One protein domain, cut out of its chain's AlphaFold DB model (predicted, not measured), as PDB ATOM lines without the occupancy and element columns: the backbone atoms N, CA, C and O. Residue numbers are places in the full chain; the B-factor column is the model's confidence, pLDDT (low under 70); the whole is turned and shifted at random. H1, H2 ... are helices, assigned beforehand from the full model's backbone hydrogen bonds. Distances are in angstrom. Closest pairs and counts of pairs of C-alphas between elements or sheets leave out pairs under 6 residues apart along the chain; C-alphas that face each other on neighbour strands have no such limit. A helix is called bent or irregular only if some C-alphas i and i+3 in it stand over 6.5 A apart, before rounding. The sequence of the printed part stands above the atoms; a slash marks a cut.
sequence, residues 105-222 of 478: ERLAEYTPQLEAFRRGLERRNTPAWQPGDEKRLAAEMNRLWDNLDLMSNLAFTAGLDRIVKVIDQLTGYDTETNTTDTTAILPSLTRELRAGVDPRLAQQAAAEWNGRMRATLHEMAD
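Overview. This is residues 105 to 222 of the 478 residues of the protein "SSD domain-containing protein" of Bacteroidetes bacterium (UniProt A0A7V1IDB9). The model is a flat, open V of helices, with its corner where H2 and H5 begin. In one arm, H3 and H4 follow one another along H2; in the other, H5 leads away from the corner and H1 reaches farther out, the two meeting over a short stretch. The printed part has 118 residues with five named helices, H1 to H5 in chain order, and no named strand; the class is all helix. The whole is loose, with a radius of gyration of the C-alphas of 18.4 A and spans of 47 by 46 by 16 A.

Arrangement. H1, residues 105 to 123, and H5, residues 199 to 220, only just touch, with 3 pairs of C-alphas within 8 A, the closest being Arg 118 and His 218 at 6.0 A; they run opposite ways at a shallow tilt of 28 degrees. H2, residues 133 to 157, and H3, residues 161 to 171, form a helical hairpin, opposite ways at 23 degrees, with C-alphas 152 and 164 closest at 5.1 A. H4, residues 185 to 195, touches H2, C-alphas 190 and 138 being closest at 4.9 A. H4 also touches H3, running the same way at a shallow tilt of 15 degrees; the closest C-alphas, 170 and 185, are 5.3 A apart. H2, H3 and H4 are a bundle, three helices touching at shallow tilts. H2 and H5 are near each other, with 5 pairs of C-alphas within 10 A, while H1 and H2 are apart. Every O i to N i+4 pair is within hydrogen-bond range in H2, H3, H4 and H5; in H1, 13 of 15 are.

Along the chain. H1 begins at C-alpha 105 (40.361, -4.495, -70.185) and measures 28.3 A; it is irregular, but only just, with C-alphas 109 and 112 6.8 A apart. H2, the longest helix by residues, measures 36.1 A from C-alpha 133 (27.984, -26.652, -34.803). H3 measures 15.3 A and H4 15.4 A. H5 measures 30.5 A and ends at C-alpha 220 (42.150, -9.433, -51.181).

Size, cuts and confidence. The C-alphas of Glu 105 and Ala 195, the two farthest apart, are 51.8 A apart. The link from H3 to H4, residues 172 to 184, is long, and in it residues 173 to 174 pair antiparallel with 179 to 180. The printed part has no cut, and no printed residue is under 70 in pLDDT.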
ATOM      1  N   GLU A 105      41.520  -3.677 -69.799       90.31
ATOM      2  CA  GLU A 105      40.361  -4.495 -70.185       90.31
ATOM      3  C   GLU A 105      40.064  -5.571 -69.140       90.31
ATOM      4  O   GLU A 105      38.908  -5.843 -68.822       90.31
ATOM      5  N   ARG A 106      41.123  -6.152 -68.567       89.44
ATOM      6  CA  ARG A 106      41.010  -7.166 -67.521       89.44
ATOM      7  C   ARG A 106      40.444  -6.548 -66.247       89.44
ATOM      8  O   ARG A 106      39.521  -7.100 -65.663       89.44
ATOM      9  N   LEU A 107      40.947  -5.384 -65.836       89.19
ATOM     10  CA  LEU A 107      40.407  -4.661 -64.679       89.19
ATOM     11  C   LEU A 107      38.920  -4.332 -64.874       89.19
ATOM     12  O   LEU A 107      38.117  -4.624 -63.994       89.19
ATOM     13  N   ALA A 108      38.526  -3.855 -66.058       91.62
ATOM     14  CA  ALA A 108      37.124  -3.573 -66.373       91.62
ATOM     15  C   ALA A 108      36.203  -4.807 -66.244       91.62
ATOM     16  O   ALA A 108      35.031  -4.661 -65.893       91.62
ATOM     17  N   GLU A 109      36.719  -6.015 -66.489       93.56
ATOM     18  CA  GLU A 109      35.988  -7.277 -66.313       93.56
ATOM     19  C   GLU A 109      35.845  -7.684 -64.833       93.56
ATOM     20  O   GLU A 109      34.759  -8.094 -64.407       93.56
ATOM     21  N   TYR A 110      36.922  -7.583 -64.042       90.88
ATOM     22  CA  TYR A 110      36.949  -8.075 -62.656       90.88
ATOM     23  C   TYR A 110      36.433  -7.065 -61.632       90.88
ATOM     24  O   TYR A 110      35.812  -7.484 -60.654       90.88
ATOM     25  N   THR A 111      36.627  -5.759 -61.834       94.00
ATOM     26  CA  THR A 111      36.224  -4.714 -60.874       94.00
ATOM     27  C   THR A 111      34.751  -4.836 -60.452       94.00
ATOM     28  O   THR A 111      34.494  -4.917 -59.247       94.00
ATOM     29  N   PRO A 112      33.765  -4.989 -61.366       95.00
ATOM     30  CA  PRO A 112      32.367  -5.163 -60.963       95.00
ATOM     31  C   PRO A 112      32.124  -6.429 -60.128       95.00
ATOM     32  O   PRO A 112      31.256  -6.444 -59.250       95.00
ATOM     33  N   GLN A 113      32.882  -7.499 -60.394       94.38
ATOM     34  CA  GLN A 113      32.778  -8.777 -59.687       94.38
ATOM     35  C   GLN A 113      33.362  -8.674 -58.274       94.38
ATOM     36  O   GLN A 113      32.736  -9.139 -57.321       94.38
ATOM     37  N   LEU A 114      34.516  -8.021 -58.132       93.81
ATOM     38  CA  LEU A 114      35.179  -7.764 -56.853       93.81
ATOM     39  C   LEU A 114      34.330  -6.861 -55.956       93.81
ATOM     40  O   LEU A 114      34.086  -7.184 -54.793       93.81
ATOM     41  N   GLU A 115      33.762  -5.791 -56.512       94.25
ATOM     42  CA  GLU A 115      32.827  -4.941 -55.778       94.25
ATOM     43  C   GLU A 115      31.565  -5.695 -55.344       94.25
ATOM     44  O   GLU A 115      31.086  -5.536 -54.218       94.25
ATOM     45  N   ALA A 116      30.992  -6.517 -56.230       94.06
ATOM     46  CA  ALA A 116      29.837  -7.339 -55.891       94.06
ATOM     47  C   ALA A 116      30.174  -8.339 -54.776       94.06
ATOM     48  O   ALA A 116      29.372  -8.518 -53.854       94.06
ATOM     49  N   PHE A 117      31.369  -8.932 -54.825       93.50
ATOM     50  CA  PHE A 117      31.879  -9.818 -53.790       93.50
ATOM     51  C   PHE A 117      32.053  -9.086 -52.453       93.50
ATOM     52  O   PHE A 117      31.515  -9.558 -51.451       93.50
ATOM     53  N   ARG A 118      32.682  -7.900 -52.428       92.12
ATOM     54  CA  ARG A 118      32.825  -7.064 -51.215       92.12
ATOM     55  C   ARG A 118      31.473  -6.676 -50.625       92.12
ATOM     56  O   ARG A 118      31.238  -6.914 -49.441       92.12
ATOM     57  N   ARG A 119      30.532  -6.194 -51.447       90.75
ATOM     58  CA  ARG A 119      29.152  -5.900 -51.004       90.75
ATOM     59  C   ARG A 119      28.468  -7.137 -50.418       90.75
ATOM     60  O   ARG A 119      27.729  -7.039 -49.439       90.75
ATOM     61  N   GLY A 120      28.698  -8.307 -51.012       90.06
ATOM     62  CA  GLY A 120      28.205  -9.585 -50.503       90.06
ATOM     63  C   GLY A 120      28.826  -9.960 -49.157       90.06
ATOM     64  O   GLY A 120      28.106 -10.379 -48.252       90.06
ATOM     65  N   LEU A 121      30.137  -9.772 -49.011       86.69
ATOM     66  CA  LEU A 121      30.883 -10.024 -47.781       86.69
ATOM     67  C   LEU A 121      30.395  -9.123 -46.639       86.69
ATOM     68  O   LEU A 121      30.206  -9.591 -45.519       86.69
ATOM     69  N   GLU A 122      30.119  -7.852 -46.937       84.75
ATOM     70  CA  GLU A 122      29.611  -6.869 -45.978       84.75
ATOM     71  C   GLU A 122      28.200  -7.207 -45.486       84.75
ATOM     72  O   GLU A 122      27.932  -7.160 -44.282       84.75
ATOM     73  N   ARG A 123      27.313  -7.609 -46.404       84.81
ATOM     74  CA  ARG A 123      25.911  -7.942 -46.104       84.81
ATOM     75  C   ARG A 123      25.724  -9.312 -45.461       84.81
ATOM     76  O   ARG A 123      24.713  -9.531 -44.795       84.81
ATOM     77  N   ARG A 124      26.642 -10.256 -45.683       78.94
ATOM     78  CA  ARG A 124      26.541 -11.592 -45.087       78.94
ATOM     79  C   ARG A 124      26.718 -11.491 -43.578       78.94
ATOM     80  O   ARG A 124      27.778 -11.113 -43.074       78.94
ATOM     81  N   ASN A 125      25.666 -11.876 -42.866       71.81
ATOM     82  CA  ASN A 125      25.746 -12.122 -41.440       71.81
ATOM     83  C   ASN A 125      26.396 -13.495 -41.238       71.81
ATOM     84  O   ASN A 125      25.860 -14.506 -41.690       71.81
ATOM     85  N   THR A 126      27.569 -13.531 -40.613       71.88
ATOM     86  CA  THR A 126      28.202 -14.779 -40.181       71.88
ATOM     87  C   THR A 126      27.609 -15.142 -38.825       71.88
ATOM     88  O   THR A 126      27.908 -14.443 -37.854       71.88
ATOM     89  N   PRO A 127      26.741 -16.167 -38.734       73.62
ATOM     90  CA  PRO A 127      26.172 -16.559 -37.453       73.62
ATOM     91  C   PRO A 127      27.298 -16.912 -36.476       73.62
ATOM     92  O   PRO A 127      28.309 -17.502 -36.863       73.62
ATOM     93  N   ALA A 128      27.133 -16.514 -35.215       78.88
ATOM     94  CA  ALA A 128      28.049 -16.918 -34.158       78.88
ATOM     95  C   ALA A 128      28.009 -18.442 -34.001       78.88
ATOM     96  O   ALA A 128      26.942 -19.039 -34.141       78.88
ATOM     97  N   TRP A 129      29.157 -19.037 -33.681       83.62
ATOM     98  CA  TRP A 129      29.258 -20.460 -33.371       83.62
ATOM     99  C   TRP A 129      28.296 -20.831 -32.239       83.62
ATOM    100  O   TRP A 129      28.348 -20.227 -31.163       83.62
ATOM    101  N   GLN A 130      27.426 -21.806 -32.483       84.88
ATOM    102  CA  GLN A 130      26.474 -22.322 -31.506       84.88
ATOM    103  C   GLN A 130      26.884 -23.722 -31.033       84.88
ATOM    104  O   GLN A 130      27.445 -24.496 -31.810       84.88
ATOM    105  N   PRO A 131      26.586 -24.097 -29.774       79.44
ATOM    106  CA  PRO A 131      26.753 -25.475 -29.321       79.44
ATOM    107  C   PRO A 131      26.013 -26.453 -30.251       79.44
ATOM    108  O   PRO A 131      24.806 -26.316 -30.453       79.44
ATOM    109  N   GLY A 132      26.727 -27.429 -30.815       82.44
ATOM    110  CA  GLY A 132      26.218 -28.362 -31.824       82.44
ATOM    111  C   GLY A 132      26.770 -28.124 -33.235       82.44
ATOM    112  O   GLY A 132      26.739 -29.052 -34.052       82.44
ATOM    113  N   ASP A 133      27.328 -26.942 -33.522       87.25
ATOM    114  CA  ASP A 133      27.984 -26.652 -34.803       87.25
ATOM    115  C   ASP A 133      29.230 -27.524 -35.024       87.25
ATOM    116  O   ASP A 133      29.570 -27.806 -36.170       87.25
ATOM    117  N   GLU A 134      29.860 -28.059 -33.972       86.62
ATOM    118  CA  GLU A 134      30.983 -29.001 -34.081       86.62
ATOM    119  C   GLU A 134      30.599 -30.274 -34.844       86.62
ATOM    120  O   GLU A 134      31.364 -30.767 -35.674       86.62
ATOM    121  N   LYS A 135      29.372 -30.770 -34.641       87.75
ATOM    122  CA  LYS A 135      28.857 -31.946 -35.354       87.75
ATOM    123  C   LYS A 135      28.567 -31.623 -36.811       87.75
ATOM    124  O   LYS A 135      28.802 -32.456 -37.686       87.75
ATOM    125  N   ARG A 136      28.066 -30.414 -37.071       88.75
ATOM    126  CA  ARG A 136      27.807 -29.931 -38.427       88.75
ATOM    127  C   ARG A 136      29.114 -29.716 -39.187       88.75
ATOM    128  O   ARG A 136      29.225 -30.171 -40.319       88.75
ATOM    129  N   LEU A 137      30.116 -29.111 -38.552       89.00
ATOM    130  CA  LEU A 137      31.451 -28.949 -39.115       89.00
ATOM    131  C   LEU A 137      32.103 -30.306 -39.387       89.00
ATOM    132  O   LEU A 137      32.662 -30.493 -40.460       89.00
ATOM    133  N   ALA A 138      31.973 -31.279 -38.479       90.69
ATOM    134  CA  ALA A 138      32.449 -32.640 -38.722       90.69
ATOM    135  C   ALA A 138      31.756 -33.302 -39.928       90.69
ATOM    136  O   ALA A 138      32.394 -34.031 -40.683       90.69
ATOM    137  N   ALA A 139      30.456 -33.058 -40.127       92.50
ATOM    138  CA  ALA A 139      29.735 -33.557 -41.297       92.50
ATOM    139  C   ALA A 139      30.227 -32.902 -42.600       92.50
ATOM    140  O   ALA A 139      30.440 -33.602 -43.585       92.50
ATOM    141  N   GLU A 140      30.470 -31.589 -42.599       93.50
ATOM    142  CA  GLU A 140      31.055 -30.895 -43.756       93.50
ATOM    143  C   GLU A 140      32.512 -31.311 -44.008       93.50
ATOM    144  O   GLU A 140      32.926 -31.393 -45.161       93.50
ATOM    145  N   MET A 141      33.278 -31.641 -42.963       92.12
ATOM    146  CA  MET A 141      34.643 -32.158 -43.096       92.12
ATOM    147  C   MET A 141      34.660 -33.539 -43.760       92.12
ATOM    148  O   MET A 141      35.471 -33.789 -44.648       92.12
ATOM    149  N   ASN A 142      33.707 -34.400 -43.402       92.19
ATOM    150  CA  ASN A 142      33.469 -35.653 -44.115       92.19
ATOM    151  C   ASN A 142      33.060 -35.419 -45.569       92.19
ATOM    152  O   ASN A 142      33.593 -36.058 -46.463       92.19
ATOM    153  N   ARG A 143      32.158 -34.467 -45.826       94.81
ATOM    154  CA  ARG A 143      31.750 -34.142 -47.197       94.81
ATOM    155  C   ARG A 143      32.923 -33.629 -48.034       94.81
ATOM    156  O   ARG A 143      33.004 -33.902 -49.228       94.81
ATOM    157  N   LEU A 144      33.820 -32.852 -47.426       95.00
ATOM    158  CA  LEU A 144      35.058 -32.411 -48.060       95.00
ATOM    159  C   LEU A 144      35.960 -33.604 -48.376       95.00
ATOM    160  O   LEU A 144      36.486 -33.667 -49.482       95.00
ATOM    161  N   TRP A 145      36.103 -34.544 -47.441       93.94
ATOM    162  CA  TRP A 145      36.836 -35.787 -47.662       93.94
ATOM    163  C   TRP A 145      36.275 -36.558 -48.867       93.94
ATOM    164  O   TRP A 145      37.037 -36.848 -49.782       93.94
ATOM    165  N   ASP A 146      34.954 -36.765 -48.937       92.00
ATOM    166  CA  ASP A 146      34.297 -37.478 -50.047       92.00
ATOM    167  C   ASP A 146      34.543 -36.786 -51.402       92.00
ATOM    168  O   ASP A 146      34.821 -37.424 -52.418       92.00
ATOM    169  N   ASN A 147      34.466 -35.450 -51.428       94.62
ATOM    170  CA  ASN A 147      34.726 -34.676 -52.643       94.62
ATOM    171  C   ASN A 147      36.192 -34.767 -53.080       94.62
ATOM    172  O   ASN A 147      36.473 -34.833 -54.276       94.62
ATOM    173  N   LEU A 148      37.121 -34.735 -52.125       93.44
ATOM    174  CA  LEU A 148      38.544 -34.855 -52.407       93.44
ATOM    175  C   LEU A 148      38.889 -36.259 -52.900       93.44
ATOM    176  O   LEU A 148      39.613 -36.367 -53.881       93.44
ATOM    177  N   ASP A 149      38.325 -37.305 -52.304       88.62
ATOM    178  CA  ASP A 149      38.482 -38.682 -52.779       88.62
ATOM    179  C   ASP A 149      37.999 -38.837 -54.234       88.62
ATOM    180  O   ASP A 149      38.723 -39.330 -55.105       88.62
ATOM    181  N   LEU A 150      36.823 -38.289 -54.562       89.75
ATOM    182  CA  LEU A 150      36.331 -38.253 -55.943       89.75
ATOM    183  C   LEU A 150      37.303 -37.516 -56.880       89.75
ATOM    184  O   LEU A 150      37.586 -37.981 -57.986       89.75
ATOM    185  N   MET A 151      37.821 -36.363 -56.449       91.44
ATOM    186  CA  MET A 151      38.811 -35.605 -57.215       91.44
ATOM    187  C   MET A 151      40.130 -36.367 -57.378       91.44
ATOM    188  O   MET A 151      40.727 -36.273 -58.449       91.44
ATOM    189  N   SER A 152      40.570 -37.125 -56.370       89.00
ATOM    190  CA  SER A 152      41.783 -37.949 -56.435       89.00
ATOM    191  C   SER A 152      41.637 -39.030 -57.497       89.00
ATOM    192  O   SER A 152      42.484 -39.149 -58.378       89.00
ATOM    193  N   ASN A 153      40.497 -39.724 -57.515       87.12
ATOM    194  CA  ASN A 153      40.185 -40.735 -58.526       87.12
ATOM    195  C   ASN A 153      40.188 -40.154 -59.957       87.12
ATOM    196  O   ASN A 153      40.747 -40.742 -60.890       87.12
ATOM    197  N   LEU A 154      39.620 -38.958 -60.146       90.62
ATOM    198  CA  LEU A 154      39.671 -38.251 -61.432       90.62
ATOM    199  C   LEU A 154      41.100 -37.813 -61.798       90.62
ATOM    200  O   LEU A 154      41.512 -37.945 -62.948       90.62
ATOM    201  N   ALA A 155      41.878 -37.320 -60.836       89.00
ATOM    202  CA  ALA A 155      43.262 -36.906 -61.055       89.00
ATOM    203  C   ALA A 155      44.172 -38.095 -61.401       89.00
ATOM    204  O   ALA A 155      45.007 -37.978 -62.299       89.00
ATOM    205  N   PHE A 156      43.972 -39.240 -60.748       88.00
ATOM    206  CA  PHE A 156      44.694 -40.481 -61.009       88.00
ATOM    207  C   PHE A 156      44.441 -40.981 -62.435       88.00
ATOM    208  O   PHE A 156      45.383 -41.235 -63.184       88.00
ATOM    209  N   THR A 157      43.176 -41.018 -62.871       89.25
ATOM    210  CA  THR A 157      42.835 -41.397 -64.258       89.25
ATOM    211  C   THR A 157      43.386 -40.425 -65.306       89.25
ATOM    212  O   THR A 157      43.677 -40.836 -66.428       89.25
ATOM    213  N   ALA A 158      43.579 -39.154 -64.944       88.44
ATOM    214  CA  ALA A 158      44.183 -38.135 -65.799       88.44
ATOM    215  C   ALA A 158      45.728 -38.092 -65.746       88.44
ATOM    216  O   ALA A 158      46.324 -37.267 -66.440       88.44
ATOM    217  N   GLY A 159      46.386 -38.942 -64.944       87.75
ATOM    218  CA  GLY A 159      47.848 -38.956 -64.784       87.75
ATOM    219  C   GLY A 159      48.412 -37.717 -64.076       87.75
ATOM    220  O   GLY A 159      49.522 -37.273 -64.368       87.75
ATOM    221  N   LEU A 160      47.631 -37.097 -63.188       87.81
ATOM    222  CA  LEU A 160      48.006 -35.887 -62.451       87.81
ATOM    223  C   LEU A 160      48.593 -36.230 -61.070       87.81
ATOM    224  O   LEU A 160      48.080 -35.794 -60.039       87.81
ATOM    225  N   ASP A 161      49.706 -36.968 -61.050       86.25
ATOM    226  CA  ASP A 161      50.305 -37.586 -59.847       86.25
ATOM    227  C   ASP A 161      50.546 -36.609 -58.683       86.25
ATOM    228  O   ASP A 161      50.410 -36.948 -57.505       86.25
ATOM    229  N   ARG A 162      50.890 -35.350 -58.992       85.19
ATOM    230  CA  ARG A 162      51.124 -34.322 -57.965       85.19
ATOM    231  C   ARG A 162      49.846 -33.961 -57.204       85.19
ATOM    232  O   ARG A 162      49.935 -33.645 -56.022       85.19
ATOM    233  N   ILE A 163      48.695 -33.968 -57.875       87.00
ATOM    234  CA  ILE A 163      47.399 -33.660 -57.260       87.00
ATOM    235  C   ILE A 163      46.984 -34.816 -56.354       87.00
ATOM    236  O   ILE A 163      46.663 -34.569 -55.194       87.00
ATOM    237  N   VAL A 164      47.093 -36.053 -56.852       88.00
ATOM    238  CA  VAL A 164      46.817 -37.287 -56.094       88.00
ATOM    239  C   VAL A 164      47.604 -37.286 -54.786       88.00
ATOM    240  O   VAL A 164      47.022 -37.297 -53.709       88.00
ATOM    241  N   LYS A 165      48.927 -37.086 -54.850       87.00
ATOM    242  CA  LYS A 165      49.785 -37.088 -53.656       87.00
ATOM    243  C   LYS A 165      49.385 -36.061 -52.587       87.00
ATOM    244  O   LYS A 165      49.561 -36.317 -51.399       87.00
ATOM    245  N   VAL A 166      48.905 -34.883 -52.988       89.75
ATOM    246  CA  VAL A 166      48.452 -33.848 -52.041       89.75
ATOM    247  C   VAL A 166      47.111 -34.232 -51.419       89.75
ATOM    248  O   VAL A 166      46.921 -34.042 -50.219       89.75
ATOM    249  N   ILE A 167      46.188 -34.775 -52.213       91.50
ATOM    250  CA  ILE A 167      44.881 -35.217 -51.724       91.50
ATOM    251  C   ILE A 167      45.032 -36.398 -50.761       91.50
ATOM    252  O   ILE A 167      44.438 -36.370 -49.680       91.50
ATOM    253  N   ASP A 168      45.873 -37.373 -51.092       89.00
ATOM    254  CA  ASP A 168      46.146 -38.550 -50.264       89.00
ATOM    255  C   ASP A 168      46.720 -38.146 -48.892       89.00
ATOM    256  O   ASP A 168      46.334 -38.687 -47.859       89.00
ATOM    257  N   GLN A 169      47.561 -37.104 -48.830       87.69
ATOM    258  CA  GLN A 169      48.065 -36.559 -47.557       87.69
ATOM    259  C   GLN A 169      46.973 -35.915 -46.686       87.69
ATOM    260  O   GLN A 169      47.049 -35.959 -45.457       87.69
ATOM    261  N   LEU A 170      45.969 -35.286 -47.303       90.81
ATOM    262  CA  LEU A 170      44.874 -34.626 -46.585       90.81
ATOM    263  C   LEU A 170      43.826 -35.632 -46.106       90.81
ATOM    264  O   LEU A 170      43.348 -35.548 -44.972       90.81
ATOM    265  N   THR A 171      43.464 -36.567 -46.980       92.62
ATOM    266  CA  THR A 171      42.405 -37.558 -46.761       92.62
ATOM    267  C   THR A 171      42.905 -38.786 -46.005       92.62
ATOM    268  O   THR A 171      42.116 -39.430 -45.315       92.62
ATOM    269  N   GLY A 172      44.198 -39.102 -46.106       88.25
ATOM    270  CA  GLY A 172      44.783 -40.356 -45.641       88.25
ATOM    271  C   GLY A 172      44.453 -41.547 -46.534       88.25
ATOM    272  O   GLY A 172      44.851 -42.658 -46.206       88.25
ATOM    273  N   TYR A 173      43.703 -41.353 -47.619       87.75
ATOM    274  CA  TYR A 173      43.403 -42.416 -48.563       87.75
ATOM    275  C   TYR A 173      44.564 -42.549 -49.542       87.75
ATOM    276  O   TYR A 173      44.924 -41.580 -50.197       87.75
ATOM    277  N   ASP A 174      45.173 -43.726 -49.599       83.88
ATOM    278  CA  ASP A 174      46.203 -44.054 -50.573       83.88
ATOM    279  C   ASP A 174      45.526 -44.649 -51.807       83.88
ATOM    280  O   ASP A 174      44.999 -45.768 -51.771       83.88
ATOM    281  N   THR A 175      45.548 -43.881 -52.896       79.81
ATOM    282  CA  THR A 175      44.870 -44.244 -54.145       79.81
ATOM    283  C   THR A 175      45.547 -45.438 -54.845       79.81
ATOM    284  O   THR A 175      44.903 -46.151 -55.616       79.81
ATOM    285  N   GLU A 176      46.828 -45.717 -54.564       78.50
ATOM    286  CA  GLU A 176      47.573 -46.846 -55.145       78.50
ATOM    287  C   GLU A 176      47.335 -48.151 -54.379       78.50
ATOM    288  O   GLU A 176      47.171 -49.215 -54.982       78.50
ATOM    289  N   THR A 177      47.320 -48.087 -53.044       82.25
ATOM    290  CA  THR A 177      47.169 -49.277 -52.189       82.25
ATOM    291  C   THR A 177      45.732 -49.533 -51.745       82.25
ATOM    292  O   THR A 177      45.444 -50.610 -51.215       82.25
ATOM    293  N   ASN A 178      44.825 -48.584 -51.992       81.44
ATOM    294  CA  ASN A 178      43.426 -48.609 -51.568       81.44
ATOM    295  C   ASN A 178      43.291 -48.784 -50.042       81.44
ATOM    296  O   ASN A 178      42.462 -49.553 -49.545       81.44
ATOM    297  N   THR A 179      44.159 -48.104 -49.288       84.19
ATOM    298  CA  THR A 179      44.175 -48.117 -47.820       84.19
ATOM    299  C   THR A 179      43.860 -46.734 -47.259       84.19
ATOM    300  O   THR A 179      44.072 -45.725 -47.920       84.19
ATOM    301  N   THR A 180      43.315 -46.668 -46.041       84.00
ATOM    302  CA  THR A 180      42.980 -45.394 -45.385       84.00
ATOM    303  C   THR A 180      43.730 -45.249 -44.068       84.00
ATOM    304  O   THR A 180      43.471 -45.971 -43.102       84.00
ATOM    305  N   ASP A 181      44.617 -44.265 -43.997       88.69
ATOM    306  CA  ASP A 181      45.230 -43.795 -42.766       88.69
ATOM    307  C   ASP A 181      44.271 -42.870 -42.006       88.69
ATOM    308  O   ASP A 181      44.108 -41.682 -42.286       88.69
ATOM    309  N   THR A 182      43.652 -43.422 -40.966       84.50
ATOM    310  CA  THR A 182      42.753 -42.669 -40.080       84.50
ATOM    311  C   THR A 182      43.461 -41.615 -39.221       84.50
ATOM    312  O   THR A 182      42.793 -40.858 -38.515       84.50
ATOM    313  N   THR A 183      44.795 -41.560 -39.224       87.25
ATOM    314  CA  THR A 183      45.584 -40.545 -38.510       87.25
ATOM    315  C   THR A 183      45.903 -39.316 -39.361       87.25
ATOM    316  O   THR A 183      46.378 -38.320 -38.819       87.25
ATOM    317  N   ALA A 184      45.556 -39.337 -40.651       88.44
ATOM    318  CA  ALA A 184      45.689 -38.192 -41.542       88.44
ATOM    319  C   ALA A 184      44.825 -36.990 -41.115       88.44
ATOM    320  O   ALA A 184      43.967 -37.077 -40.229       88.44
ATOM    321  N   ILE A 185      45.047 -35.844 -41.762       90.56
ATOM    322  CA  ILE A 185      44.544 -34.532 -41.323       90.56
ATOM    323  C   ILE A 185      43.011 -34.495 -41.237       90.56
ATOM    324  O   ILE A 185      42.462 -34.193 -40.180       90.56
ATOM    325  N   LEU A 186      42.295 -34.818 -42.320       92.44
ATOM    326  CA  LEU A 186      40.829 -34.730 -42.329       92.44
ATOM    327  C   LEU A 186      40.158 -35.776 -41.416       92.44
ATOM    328  O   LEU A 186      39.268 -35.390 -40.646       92.44
ATOM    329  N   PRO A 187      40.566 -37.064 -41.416       91.31
ATOM    330  CA  PRO A 187      40.015 -38.050 -40.485       91.31
ATOM    331  C   PRO A 187      40.285 -37.724 -39.010       91.31
ATOM    332  O   PRO A 187      39.396 -37.889 -38.169       91.31
ATOM    333  N   SER A 188      41.488 -37.239 -38.676       91.12
ATOM    334  CA  SER A 188      41.839 -36.851 -37.304       91.12
ATOM    335  C   SER A 188      41.017 -35.652 -36.828       91.12
ATOM    336  O   SER A 188      40.355 -35.769 -35.796       91.12
ATOM    337  N   LEU A 189      40.937 -34.577 -37.620       88.62
ATOM    338  CA  LEU A 189      40.106 -33.403 -37.323       88.62
ATOM    339  C   LEU A 189      38.631 -33.770 -37.155       88.62
ATOM    340  O   LEU A 189      37.981 -33.346 -36.202       88.62
ATOM    341  N   THR A 190      38.092 -34.596 -38.052       91.06
ATOM    342  CA  THR A 190      36.694 -35.039 -37.966       91.06
ATOM    343  C   THR A 190      36.435 -35.809 -36.672       91.06
ATOM    344  O   THR A 190      35.405 -35.614 -36.022       91.06
ATOM    345  N   ARG A 191      37.360 -36.689 -36.275       90.56
ATOM    346  CA  ARG A 191      37.261 -37.453 -35.027       90.56
ATOM    347  C   ARG A 191      37.317 -36.544 -33.802       90.56
ATOM    348  O   ARG A 191      36.501 -36.734 -32.906       90.56
ATOM    349  N   GLU A 192      38.212 -35.561 -33.772       88.50
ATOM    350  CA  GLU A 192      38.291 -34.584 -32.677       88.50
ATOM    351  C   GLU A 192      37.013 -33.744 -32.569       88.50
ATOM    352  O   GLU A 192      36.433 -33.635 -31.489       88.50
ATOM    353  N   LEU A 193      36.495 -33.243 -33.696       87.75
ATOM    354  CA  LEU A 193      35.233 -32.500 -33.735       87.75
ATOM    355  C   LEU A 193      34.050 -33.335 -33.219       87.75
ATOM    356  O   LEU A 193      33.179 -32.818 -32.517       87.75
ATOM    357  N   ARG A 194      34.022 -34.640 -33.527       88.38
ATOM    358  CA  ARG A 194      32.994 -35.578 -33.039       88.38
ATOM    359  C   ARG A 194      33.147 -35.941 -31.566       88.38
ATOM    360  O   ARG A 194      32.133 -36.200 -30.920       88.38
ATOM    361  N   ALA A 195      34.375 -35.984 -31.050       88.00
ATOM    362  CA  ALA A 195      34.655 -36.249 -29.637       88.00
ATOM    363  C   ALA A 195      34.171 -35.111 -28.720       88.00
ATOM    364  O   ALA A 195      33.981 -35.327 -27.524       88.00
ATOM    365  N   GLY A 196      33.897 -33.941 -29.302       82.44
ATOM    366  CA  GLY A 196      33.432 -32.751 -28.608       82.44
ATOM    367  C   GLY A 196      34.593 -31.801 -28.351       82.44
ATOM    368  O   GLY A 196      35.596 -32.166 -27.742       82.44
ATOM    369  N   VAL A 197      34.441 -30.566 -28.817       84.06
ATOM    370  CA  VAL A 197      35.388 -29.474 -28.568       84.06
ATOM    371  C   VAL A 197      34.848 -28.631 -27.421       84.06
ATOM    372  O   VAL A 197      33.633 -28.466 -27.308       84.06
ATOM    373  N   ASP A 198      35.729 -28.079 -26.580       85.62
ATOM    374  CA  ASP A 198      35.322 -27.078 -25.590       85.62
ATOM    375  C   ASP A 198      34.553 -25.945 -26.306       85.62
ATOM    376  O   ASP A 198      35.135 -25.257 -27.155       85.62
ATOM    377  N   PRO A 199      33.261 -25.724 -25.986       82.88
ATOM    378  CA  PRO A 199      32.444 -24.721 -26.657       82.88
ATOM    379  C   PRO A 199      33.035 -23.313 -26.583       82.88
ATOM    380  O   PRO A 199      32.864 -22.537 -27.520       82.88
ATOM    381  N   ARG A 200      33.756 -22.974 -25.503       84.31
ATOM    382  CA  ARG A 200      34.399 -21.657 -25.363       84.31
ATOM    383  C   ARG A 200      35.558 -21.505 -26.332       84.31
ATOM    384  O   ARG A 200      35.663 -20.473 -26.990       84.31
ATOM    385  N   LEU A 201      36.390 -22.539 -26.443       84.62
ATOM    386  CA  LEU A 201      37.515 -22.562 -27.371       84.62
ATOM    387  C   LEU A 201      37.025 -22.524 -28.822       84.62
ATOM    388  O   LEU A 201      37.525 -21.731 -29.613       84.62
ATOM    389  N   ALA A 202      36.010 -23.325 -29.160       83.44
ATOM    390  CA  ALA A 202      35.423 -23.350 -30.498       83.44
ATOM    391  C   ALA A 202      34.795 -21.999 -30.870       83.44
ATOM    392  O   ALA A 202      35.015 -21.493 -31.969       83.44
ATOM    393  N   GLN A 203      34.076 -21.369 -29.937       85.94
ATOM    394  CA  GLN A 203      33.480 -20.054 -30.151       85.94
ATOM    395  C   GLN A 203      34.541 -18.957 -30.323       85.94
ATOM    396  O   GLN A 203      34.392 -18.110 -31.203       85.94
ATOM    397  N   GLN A 204      35.619 -18.984 -29.532       87.56
ATOM    398  CA  GLN A 204      36.752 -18.064 -29.680       87.56
ATOM    399  C   GLN A 204      37.463 -18.257 -31.022       87.56
ATOM    400  O   GLN A 204      37.634 -17.292 -31.763       87.56
ATOM    401  N   ALA A 205      37.809 -19.497 -31.373       85.94
ATOM    402  CA  ALA A 205      38.479 -19.816 -32.628       85.94
ATOM    403  C   ALA A 205      37.625 -19.436 -33.846       85.94
ATOM    404  O   ALA A 205      38.128 -18.819 -34.781       85.94
ATOM    405  N   ALA A 206      36.323 -19.737 -33.823       84.56
ATOM    406  CA  ALA A 206      35.401 -19.356 -34.886       84.56
ATOM    407  C   ALA A 206      35.248 -17.832 -34.998       84.56
ATOM    408  O   ALA A 206      35.191 -17.304 -36.108       84.56
ATOM    409  N   ALA A 207      35.206 -17.111 -33.873       85.25
ATOM    410  CA  ALA A 207      35.146 -15.652 -33.870       85.25
ATOM    411  C   ALA A 207      36.431 -15.023 -34.433       85.25
ATOM    412  O   ALA A 207      36.348 -14.136 -35.283       85.25
ATOM    413  N   GLU A 208      37.607 -15.505 -34.020       87.12
ATOM    414  CA  GLU A 208      38.895 -15.045 -34.554       87.12
ATOM    415  C   GLU A 208      39.042 -15.362 -36.040       87.12
ATOM    416  O   GLU A 208      39.431 -14.490 -36.818       87.12
ATOM    417  N   TRP A 209      38.701 -16.587 -36.444       84.69
ATOM    418  CA  TRP A 209      38.728 -17.004 -37.839       84.69
ATOM    419  C   TRP A 209      37.796 -16.146 -38.684       84.69
ATOM    420  O   TRP A 209      38.236 -15.589 -39.681       84.69
ATOM    421  N   ASN A 210      36.536 -15.974 -38.275       83.69
ATOM    422  CA  ASN A 210      35.578 -15.150 -39.010       83.69
ATOM    423  C   ASN A 210      36.039 -13.694 -39.100       83.69
ATOM    424  O   ASN A 210      35.945 -13.100 -40.171       83.69
ATOM    425  N   GLY A 211      36.558 -13.128 -38.007       83.25
ATOM    426  CA  GLY A 211      37.076 -11.763 -37.987       83.25
ATOM    427  C   GLY A 211      38.257 -11.579 -38.939       83.25
ATOM    428  O   GLY A 211      38.219 -10.699 -39.800       83.25
ATOM    429  N   ARG A 212      39.278 -12.439 -38.833       88.12
ATOM    430  CA  ARG A 212      40.483 -12.363 -39.671       88.12
ATOM    431  C   ARG A 212      40.191 -12.708 -41.124       88.12
ATOM    432  O   ARG A 212      40.542 -11.936 -42.000       88.12
ATOM    433  N   MET A 213      39.502 -13.818 -41.383       86.25
ATOM    434  CA  MET A 213      39.180 -14.265 -42.739       86.25
ATOM    435  C   MET A 213      38.331 -13.233 -43.474       86.25
ATOM    436  O   MET A 213      38.594 -12.941 -44.633       86.25
ATOM    437  N   ARG A 214      37.332 -12.638 -42.809       85.31
ATOM    438  CA  ARG A 214      36.527 -11.575 -43.419       85.31
ATOM    439  C   ARG A 214      37.379 -10.355 -43.756       85.31
ATOM    440  O   ARG A 214      37.235  -9.838 -44.856       85.31
ATOM    441  N   ALA A 215      38.253  -9.914 -42.850       88.00
ATOM    442  CA  ALA A 215      39.160  -8.800 -43.119       88.00
ATOM    443  C   ALA A 215      40.101  -9.114 -44.297       88.00
ATOM    444  O   ALA A 215      40.130  -8.367 -45.267       88.00
ATOM    445  N   THR A 216      40.760 -10.275 -44.279       91.75
ATOM    446  CA  THR A 216      41.660 -10.715 -45.352       91.75
ATOM    447  C   THR A 216      40.942 -10.849 -46.694       91.75
ATOM    448  O   THR A 216      41.456 -10.387 -47.703       91.75
ATOM    449  N   LEU A 217      39.741 -11.434 -46.741       90.75
ATOM    450  CA  LEU A 217      38.965 -11.535 -47.982       90.75
ATOM    451  C   LEU A 217      38.507 -10.169 -48.498       90.75
ATOM    452  O   LEU A 217      38.376  -9.998 -49.706       90.75
ATOM    453  N   HIS A 218      38.234  -9.215 -47.605       90.38
ATOM    454  CA  HIS A 218      37.883  -7.848 -47.990       90.38
ATOM    455  C   HIS A 218      39.085  -7.125 -48.609       90.38
ATOM    456  O   HIS A 218      38.940  -6.565 -49.695       90.38
ATOM    457  N   GLU A 219      40.263  -7.238 -47.984       90.62
ATOM    458  CA  GLU A 219      41.545  -6.723 -48.491       90.62
ATOM    459  C   GLU A 219      41.953  -7.383 -49.817       90.62
ATOM    460  O   GLU A 219      42.326  -6.703 -50.762       90.62
ATOM    461  N   MET A 220      41.831  -8.708 -49.941       90.69
ATOM    462  CA  MET A 220      42.150  -9.433 -51.181       90.69
ATOM    463  C   MET A 220      41.195  -9.112 -52.335       90.69
ATOM    464  O   MET A 220      41.548  -9.322 -53.492       90.69
ATOM    465  N   ALA A 221      39.975  -8.666 -52.029       91.81
ATOM    466  CA  ALA A 221      38.963  -8.330 -53.023       91.81
ATOM    467  C   ALA A 221      38.976  -6.843 -53.410       91.81
ATOM    468  O   ALA A 221      37.957  -6.341 -53.889       91.81
ATOM    469  N   ASP A 222      40.078  -6.133 -53.163       89.69
ATOM    470  CA  ASP A 222      40.219  -4.725 -53.519       89.69
ATOM    471  C   ASP A 222      40.064  -4.494 -55.034       89.69
ATOM    472  O   ASP A 222      40.794  -5.106 -55.819       89.69
TER     473      ASP A 222